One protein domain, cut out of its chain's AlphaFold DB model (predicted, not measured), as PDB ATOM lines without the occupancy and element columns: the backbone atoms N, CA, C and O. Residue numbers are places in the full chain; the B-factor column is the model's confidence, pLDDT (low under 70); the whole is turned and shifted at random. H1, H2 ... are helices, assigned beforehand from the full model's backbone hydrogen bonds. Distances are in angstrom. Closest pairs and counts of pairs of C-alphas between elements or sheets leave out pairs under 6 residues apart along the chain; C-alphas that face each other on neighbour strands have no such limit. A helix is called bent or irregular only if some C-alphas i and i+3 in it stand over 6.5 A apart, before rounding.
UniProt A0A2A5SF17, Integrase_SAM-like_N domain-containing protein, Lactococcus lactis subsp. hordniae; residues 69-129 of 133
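Overview. This is residues 69 to 129 of the 133 residues of the protein "Integrase_SAM-like_N domain-containing protein" of Lactococcus lactis subsp. hordniae (UniProt A0A2A5SF17). A helical hairpin, H1 and H2 side by side and running opposite ways, has a third, shorter helix, H3, set beyond its open end. H3 is near H2 but touches neither helix, and a short tail, residues 124 to 129, follows it. The printed part has 61 residues with three named helices, in the order H1, H2, H3, and no named strand; the class is all helix. The whole is only just loose, close to compact, with a radius of gyration of the C-alphas of 12.9 A, and its outline is flat, spanning 33 by 30 by 15 A.

Along the chain. The printed part begins at Lys 69, and H1 follows at once, residues 70 to 84, from C-alpha 70 at (284.584, 273.137, 210.670) over 21.3 A to C-alpha 84. Residues 85 and 86 lead to H2, residues 87 to 104, the longest helix, which begins with C-alpha 87 at (264.739, 282.650, 218.423) and measures 24.9 A from first to last C-alpha. H2 has a kink of 35 degrees near residue 96; it is neither bent nor irregular, but only just: C-alphas 96 and 99 are 6.3 A apart. Residues 105 to 113 come next, and then H3, residues 114 to 123, 14.2 A long, ends with C-alpha 123 at (272.172, 261.905, 200.870).

Arrangement. H1 and H2 form a helical hairpin, joined by a tight link of 2 residues. They touch, with 5 pairs of C-alphas within 8 A; the closest C-alphas are those of Lys 71 and Leu 101, 6.4 A apart. Their lines stand at a shallow tilt of 9 degrees, they run opposite ways, and their centres are 11.2 A apart. H2 and H3 are near each other, with 8 pairs of C-alphas within 10 A, and the closest pair is at 8.0 A. H1 and H3 are apart. In H3 every O i to N i+4 pair is within hydrogen-bond range; in H1 8 of 11 such pairs are, and in H2 12 of 14.

Size, cuts and confidence. The two C-alphas farthest apart are those of Arg 86 and Gln 115, at 33.1 A. From the first printed C-alpha, Lys 69, to the last, Lys 129, the distance is 31.1 A. The printed part has no cut. The link from H2 to H3, 9 residues, is short but not tight, and no link is long. The mean pLDDT of the printed part is 87.7, and residues 126 to 129 are under 70.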
ATOM      1  N   LYS A  69     289.078 273.150 212.540       89.50
ATOM      2  CA  LYS A  69     287.905 272.289 212.382       89.50
ATOM      3  C   LYS A  69     286.673 273.104 212.011       89.50
ATOM      4  O   LYS A  69     286.459 274.192 212.540       89.50
ATOM      5  N   VAL A  70     285.827 272.526 211.169       91.56
ATOM      6  CA  VAL A  70     284.584 273.137 210.670       91.56
ATOM      7  C   VAL A  70     283.661 273.576 211.806       91.56
ATOM      8  O   VAL A  70     283.082 274.654 211.736       91.56
ATOM      9  N   LYS A  71     283.571 272.787 212.886       92.38
ATOM     10  CA  LYS A  71     282.740 273.131 214.048       92.38
ATOM     11  C   LYS A  71     283.137 274.452 214.710       92.38
ATOM     12  O   LYS A  71     282.255 275.201 215.094       92.38
ATOM     13  N   TYR A  72     284.434 274.763 214.788       89.44
ATOM     14  CA  TYR A  72     284.900 275.990 215.440       89.44
ATOM     15  C   TYR A  72     284.547 277.223 214.609       89.44
ATOM     16  O   TYR A  72     284.106 278.227 215.153       89.44
ATOM     17  N   VAL A  73     284.671 277.114 213.281       89.88
ATOM     18  CA  VAL A  73     284.235 278.171 212.354       89.88
ATOM     19  C   VAL A  73     282.730 278.388 212.466       89.88
ATOM     20  O   VAL A  73     282.269 279.526 212.499       89.88
ATOM     21  N   TYR A  74     281.963 277.296 212.546       92.06
ATOM     22  CA  TYR A  74     280.521 277.383 212.709       92.06
ATOM     23  C   TYR A  74     280.146 278.053 214.033       92.06
ATOM     24  O   TYR A  74     279.384 279.003 213.994       92.06
ATOM     25  N   GLU A  75     280.711 277.634 215.168       90.38
ATOM     26  CA  GLU A  75     280.453 278.220 216.494       90.38
ATOM     27  C   GLU A  75     280.766 279.726 216.546       90.38
ATOM     28  O   GLU A  75     279.983 280.508 217.093       90.38
ATOM     29  N   GLU A  76     281.877 280.153 215.937       88.88
ATOM     30  CA  GLU A  76     282.241 281.569 215.847       88.88
ATOM     31  C   GLU A  76     281.212 282.351 215.021       88.88
ATOM     32  O   GLU A  76     280.650 283.333 215.506       88.88
ATOM     33  N   TRP A  77     280.891 281.887 213.811       90.81
ATOM     34  CA  TRP A  77     279.866 282.507 212.964       90.81
ATOM     35  C   TRP A  77     278.484 282.528 213.639       90.81
ATOM     36  O   TRP A  77     277.748 283.514 213.565       90.81
ATOM     37  N   GLN A  78     278.161 281.457 214.359       91.00
ATOM     38  CA  GLN A  78     276.913 281.257 215.079       91.00
ATOM     39  C   GLN A  78     276.708 282.356 216.148       91.00
ATOM     40  O   GLN A  78     275.586 282.829 216.342       91.00
ATOM     41  N   SER A  79     277.779 282.846 216.782       87.12
ATOM     42  CA  SER A  79     277.699 283.944 217.760       87.12
ATOM     43  C   SER A  79     277.155 285.258 217.170       87.12
ATOM     44  O   SER A  79     276.376 285.949 217.833       87.12
ATOM     45  N   TYR A  80     277.486 285.555 215.909       90.25
ATOM     46  CA  TYR A  80     276.976 286.712 215.169       90.25
ATOM     47  C   TYR A  80     275.572 286.435 214.632       90.25
ATOM     48  O   TYR A  80     274.649 287.220 214.846       90.25
ATOM     49  N   ARG A  81     275.372 285.263 214.014       90.25
ATOM     50  CA  ARG A  81     274.103 284.887 213.381       90.25
ATOM     51  C   ARG A  81     272.923 284.878 214.354       90.25
ATOM     52  O   ARG A  81     271.811 285.256 213.993       90.25
ATOM     53  N   LYS A  82     273.165 284.490 215.610       90.25
ATOM     54  CA  LYS A  82     272.147 284.491 216.669       90.25
ATOM     55  C   LYS A  82     271.574 285.886 216.948       90.25
ATOM     56  O   LYS A  82     270.422 285.982 217.357       90.25
ATOM     57  N   GLN A  83     272.360 286.944 216.756       90.56
ATOM     58  CA  GLN A  83     271.939 288.325 217.026       90.56
ATOM     59  C   GLN A  83     271.006 288.867 215.934       90.56
ATOM     60  O   GLN A  83     270.191 289.746 216.198       90.56
ATOM     61  N   GLU A  84     271.094 288.319 214.720       91.50
ATOM     62  CA  GLU A  84     270.314 288.750 213.554       91.50
ATOM     63  C   GLU A  84     268.925 288.093 213.481       91.50
ATOM     64  O   GLU A  84     268.015 288.615 212.833       91.50
ATOM     65  N   LEU A  85     268.755 286.924 214.107       90.81
ATOM     66  CA  LEU A  85     267.593 286.060 213.908       90.81
ATOM     67  C   LEU A  85     266.630 286.045 215.097       90.81
ATOM     68  O   LEU A  85     267.007 286.133 216.264       90.81
ATOM     69  N   ARG A  86     265.349 285.807 214.792       91.69
ATOM     70  CA  ARG A  86     264.358 285.428 215.808       91.69
ATOM     71  C   ARG A  86     264.713 284.068 216.407       91.69
ATOM     72  O   ARG A  86     265.153 283.163 215.698       91.69
ATOM     73  N   SER A  87     264.416 283.882 217.691       88.69
ATOM     74  CA  SER A  87     264.739 282.650 218.423       88.69
ATOM     75  C   SER A  87     264.128 281.384 217.808       88.69
ATOM     76  O   SER A  87     264.750 280.330 217.849       88.69
ATOM     77  N   SER A  88     262.938 281.465 217.206       89.38
ATOM     78  CA  SER A  88     262.315 280.318 216.532       89.38
ATOM     79  C   SER A  88     263.052 279.922 215.249       89.38
ATOM     80  O   SER A  88     263.325 278.744 215.038       89.38
ATOM     81  N   THR A  89     263.432 280.897 214.419       90.94
ATOM     82  CA  THR A  89     264.237 280.675 213.207       90.94
ATOM     83  C   THR A  89     265.599 280.089 213.556       90.94
ATOM     84  O   THR A  89     266.050 279.147 212.913       90.94
ATOM     85  N   TRP A  90     266.207 280.593 214.629       89.25
ATOM     86  CA  TRP A  90     267.481 280.107 215.139       89.25
ATOM     87  C   TRP A  90     267.487 278.610 215.458       89.25
ATOM     88  O   TRP A  90     268.399 277.885 215.063       89.25
ATOM     89  N   VAL A  91     266.462 278.140 216.173       89.12
ATOM     90  CA  VAL A  91     266.333 276.724 216.546       89.12
ATOM     91  C   VAL A  91     266.218 275.847 215.301       89.12
ATOM     92  O   VAL A  91     266.882 274.817 215.210       89.12
ATOM     93  N   VAL A  92     265.419 276.281 214.323       88.44
ATOM     94  CA  VAL A  92     265.231 275.559 213.060       88.44
ATOM     95  C   VAL A  92     266.534 275.493 212.256       88.44
ATOM     96  O   VAL A  92     266.900 274.424 211.773       88.44
ATOM     97  N   GLU A  93     267.264 276.605 212.142       89.25
ATOM     98  CA  GLU A  93     268.538 276.668 211.414       89.25
ATOM     99  C   GLU A  93     269.604 275.757 212.045       89.25
ATOM    100  O   GLU A  93     270.251 274.980 211.341       89.25
ATOM    101  N   ASN A  94     269.725 275.763 213.378       90.12
ATOM    102  CA  ASN A  94     270.641 274.866 214.089       90.12
ATOM    103  C   ASN A  94     270.294 273.387 213.879       90.12
ATOM    104  O   ASN A  94     271.197 272.561 213.742       90.12
ATOM    105  N   GLU A  95     269.006 273.038 213.829       88.44
ATOM    106  CA  GLU A  95     268.588 271.652 213.605       88.44
ATOM    107  C   GLU A  95     268.957 271.171 212.193       88.44
ATOM    108  O   GLU A  95     269.403 270.032 212.021       88.44
ATOM    109  N   TYR A  96     268.866 272.046 211.186       86.31
ATOM    110  CA  TYR A  96     269.363 271.740 209.842       86.31
ATOM    111  C   TYR A  96     270.884 271.562 209.819       86.31
ATOM    112  O   TYR A  96     271.388 270.600 209.229       86.31
ATOM    113  N   MET A  97     271.617 272.441 210.505       91.00
ATOM    114  CA  MET A  97     273.080 272.394 210.549       91.00
ATOM    115  C   MET A  97     273.624 271.223 211.369       91.00
ATOM    116  O   MET A  97     274.728 270.756 211.097       91.00
ATOM    117  N   ARG A  98     272.849 270.668 212.308       91.31
ATOM    118  CA  ARG A  98     273.249 269.517 213.132       91.31
ATOM    119  C   ARG A  98     273.718 268.325 212.296       91.31
ATOM    120  O   ARG A  98     274.747 267.729 212.606       91.31
ATOM    121  N   LYS A  99     273.006 267.986 211.214       90.06
ATOM    122  CA  LYS A  99     273.402 266.880 210.318       90.06
ATOM    123  C   LYS A  99     274.733 267.163 209.624       90.06
ATOM    124  O   LYS A  99     275.587 266.285 209.579       90.06
ATOM    125  N   PHE A 100     274.918 268.392 209.147       92.50
ATOM    126  CA  PHE A 100     276.167 268.818 208.524       92.50
ATOM    127  C   PHE A 100     277.336 268.761 209.514       92.50
ATOM    128  O   PHE A 100     278.390 268.220 209.201       92.50
ATOM    129  N   LEU A 101     277.149 269.255 210.738       94.50
ATOM    130  CA  LEU A 101     278.191 269.253 211.767       94.50
ATOM    131  C   LEU A 101     278.534 267.849 212.266       94.50
ATOM    132  O   LEU A 101     279.692 267.593 212.587       94.50
ATOM    133  N   ASN A 102     277.571 266.929 212.293       93.50
ATOM    134  CA  ASN A 102     277.847 265.531 212.617       93.50
ATOM    135  C   ASN A 102     278.780 264.878 211.586       93.50
ATOM    136  O   ASN A 102     279.631 264.079 211.963       93.50
ATOM    137  N   GLU A 103     278.639 265.228 210.306       92.44
ATOM    138  CA  GLU A 103     279.443 264.652 209.226       92.44
ATOM    139  C   GLU A 103     280.780 265.384 209.037       92.44
ATOM    140  O   GLU A 103     281.836 264.756 208.978       92.44
ATOM    141  N   PHE A 104     280.763 266.719 209.018       94.38
ATOM    142  CA  PHE A 104     281.923 267.543 208.666       94.38
ATOM    143  C   PHE A 104     282.557 268.273 209.850       94.38
ATOM    144  O   PHE A 104     283.688 268.739 209.738       94.38
ATOM    145  N   GLY A 105     281.889 268.381 211.000       92.12
ATOM    146  CA  GLY A 105     282.290 269.282 212.089       92.12
ATOM    147  C   GLY A 105     283.686 269.016 212.655       92.12
ATOM    148  O   GLY A 105     284.388 269.952 213.036       92.12
ATOM    149  N   ASN A 106     284.121 267.753 212.680       92.44
ATOM    150  CA  ASN A 106     285.462 267.376 213.135       92.44
ATOM    151  C   ASN A 106     286.526 267.380 212.026       92.44
ATOM    152  O   ASN A 106     287.706 267.214 212.345       92.44
ATOM    153  N   MET A 107     286.133 267.565 210.762       91.56
ATOM    154  CA  MET A 107     287.062 267.685 209.642       91.56
ATOM    155  C   MET A 107     287.723 269.059 209.645       91.56
ATOM    156  O   MET A 107     287.135 270.053 210.076       91.56
ATOM    157  N   ASN A 108     288.951 269.114 209.134       89.69
ATOM    158  CA  ASN A 108     289.616 270.385 208.886       89.69
ATOM    159  C   ASN A 108     288.962 271.075 207.687       89.69
ATOM    160  O   ASN A 108     288.619 270.410 206.710       89.69
ATOM    161  N   LEU A 109     288.829 272.399 207.742       86.06
ATOM    162  CA  LEU A 109     288.121 273.188 206.735       86.06
ATOM    163  C   LEU A 109     288.658 272.934 205.318       86.06
ATOM    164  O   LEU A 109     287.880 272.754 204.387       86.06
ATOM    165  N   LYS A 110     289.983 272.823 205.167       85.62
ATOM    166  CA  LYS A 110     290.638 272.535 203.881       85.62
ATOM    167  C   LYS A 110     290.261 271.175 203.275       85.62
ATOM    168  O   LYS A 110     290.366 270.994 202.067       85.62
ATOM    169  N   ASN A 111     289.849 270.214 204.100       87.88
ATOM    170  CA  ASN A 111     289.514 268.867 203.640       87.88
ATOM    171  C   ASN A 111     288.084 268.776 203.094       87.88
ATOM    172  O   ASN A 111     287.750 267.782 202.449       87.88
ATOM    173  N   ILE A 112     287.251 269.798 203.319       88.94
ATOM    174  CA  ILE A 112     285.958 269.897 202.649       88.94
ATOM    175  C   ILE A 112     286.205 270.206 201.174       88.94
ATOM    176  O   ILE A 112     286.815 271.211 200.820       88.94
ATOM    177  N   ASN A 113     285.677 269.351 200.306       90.44
ATOM    178  CA  ASN A 113     285.711 269.553 198.863       90.44
ATOM    179  C   ASN A 113     284.307 269.459 198.256       90.44
ATOM    180  O   ASN A 113     283.387 268.882 198.844       90.44
ATOM    181  N   SER A 114     284.152 269.988 197.044       92.62
ATOM    182  CA  SER A 114     282.861 270.043 196.352       92.62
ATOM    183  C   SER A 114     282.213 268.668 196.186       92.62
ATOM    184  O   SER A 114     280.997 268.551 196.301       92.62
ATOM    185  N   GLN A 115     283.005 267.612 195.978       92.94
ATOM    186  CA  GLN A 115     282.482 266.259 195.806       92.94
ATOM    187  C   GLN A 115     281.876 265.706 197.106       92.94
ATOM    188  O   GLN A 115     280.811 265.092 197.077       92.94
ATOM    189  N   SER A 116     282.531 265.936 198.246       90.62
ATOM    190  CA  SER A 116     282.025 265.547 199.567       90.62
ATOM    191  C   SER A 116     280.737 266.297 199.922       90.62
ATOM    192  O   SER A 116     279.759 265.671 200.325       90.62
ATOM    193  N   LEU A 117     280.684 267.604 199.645       91.69
ATOM    194  CA  LEU A 117     279.479 268.415 199.827       91.69
ATOM    195  C   LEU A 117     278.338 267.957 198.919       91.69
ATOM    196  O   LEU A 117     277.203 267.836 199.364       91.69
ATOM    197  N   GLN A 118     278.624 267.659 197.652       90.19
ATOM    198  CA  GLN A 118     277.614 267.180 196.714       90.19
ATOM    199  C   GLN A 118     277.017 265.843 197.166       90.19
ATOM    200  O   GLN A 118     275.798 265.681 197.146       90.19
ATOM    201  N   LYS A 119     277.856 264.897 197.609       90.62
ATOM    202  CA  LYS A 119     277.395 263.610 198.150       90.62
ATOM    203  C   LYS A 119     276.506 263.803 199.376       90.62
ATOM    204  O   LYS A 119     275.448 263.184 199.443       90.62
ATOM    205  N   PHE A 120     276.894 264.698 200.283       90.94
ATOM    206  CA  PHE A 120     276.078 265.061 201.438       90.94
ATOM    207  C   PHE A 120     274.722 265.645 201.027       90.94
ATOM    208  O   PHE A 120     273.678 265.173 201.458       90.94
ATOM    209  N   LEU A 121     274.698 266.627 200.124       88.31
ATOM    210  CA  LEU A 121     273.443 267.238 199.670       88.31
ATOM    211  C   LEU A 121     272.501 266.229 198.993       88.31
ATOM    212  O   LEU A 121     271.280 266.346 199.114       88.31
ATOM    213  N   ILE A 122     273.050 265.233 198.292       87.81
ATOM    214  CA  ILE A 122     272.273 264.138 197.703       87.81
ATOM    215  C   ILE A 122     271.738 263.199 198.797       87.81
ATOM    216  O   ILE A 122     270.566 262.826 198.741       87.81
ATOM    217  N   SER A 123     272.550 262.851 199.804       86.50
ATOM    218  CA  SER A 123     272.172 261.905 200.870       86.50
ATOM    219  C   SER A 123     271.033 262.409 201.759       86.50
ATOM    220  O   SER A 123     270.283 261.616 202.329       86.50
ATOM    221  N   LEU A 124     270.850 263.726 201.839       82.38
ATOM    222  CA  LEU A 124     269.798 264.349 202.636       82.38
ATOM    223  C   LEU A 124     268.371 264.055 202.137       82.38
ATOM    224  O   LEU A 124     267.426 264.366 202.863       82.38
ATOM    225  N   ASN A 125     268.196 263.457 200.945       70.12
ATOM    226  CA  ASN A 125     266.896 263.060 200.375       70.12
ATOM    227  C   ASN A 125     265.821 264.158 200.485       70.12
ATOM    228  O   ASN A 125     264.646 263.914 200.760       70.12
ATOM    229  N   TRP A 126     266.235 265.408 200.286       68.12
ATOM    230  CA  TRP A 126     265.362 266.566 200.389       68.12
ATOM    231  C   TRP A 126     264.333 266.603 199.255       68.12
ATOM    232  O   TRP A 126     264.684 266.584 198.071       68.12
ATOM    233  N   THR A 127     263.054 266.710 199.621       52.56
ATOM    234  CA  THR A 127     261.945 266.970 198.695       52.56
ATOM    235  C   THR A 127     262.162 268.281 197.938       52.56
ATOM    236  O   THR A 127     262.589 269.271 198.521       52.56
ATOM    237  N   HIS A 128     261.800 268.328 196.653       53.69
ATOM    238  CA  HIS A 128     262.035 269.457 195.733       53.69
ATOM    239  C   HIS A 128     261.663 270.864 196.259       53.69
ATOM    240  O   HIS A 128     262.225 271.847 195.778       53.69
ATOM    241  N   LYS A 129     260.756 270.978 197.243       54.88
ATOM    242  CA  LYS A 129     260.371 272.244 197.894       54.88
ATOM    243  C   LYS A 129     261.484 272.895 198.730       54.88
ATOM    244  O   LYS A 129     261.485 274.110 198.831       54.88
TER     245      LYS A 129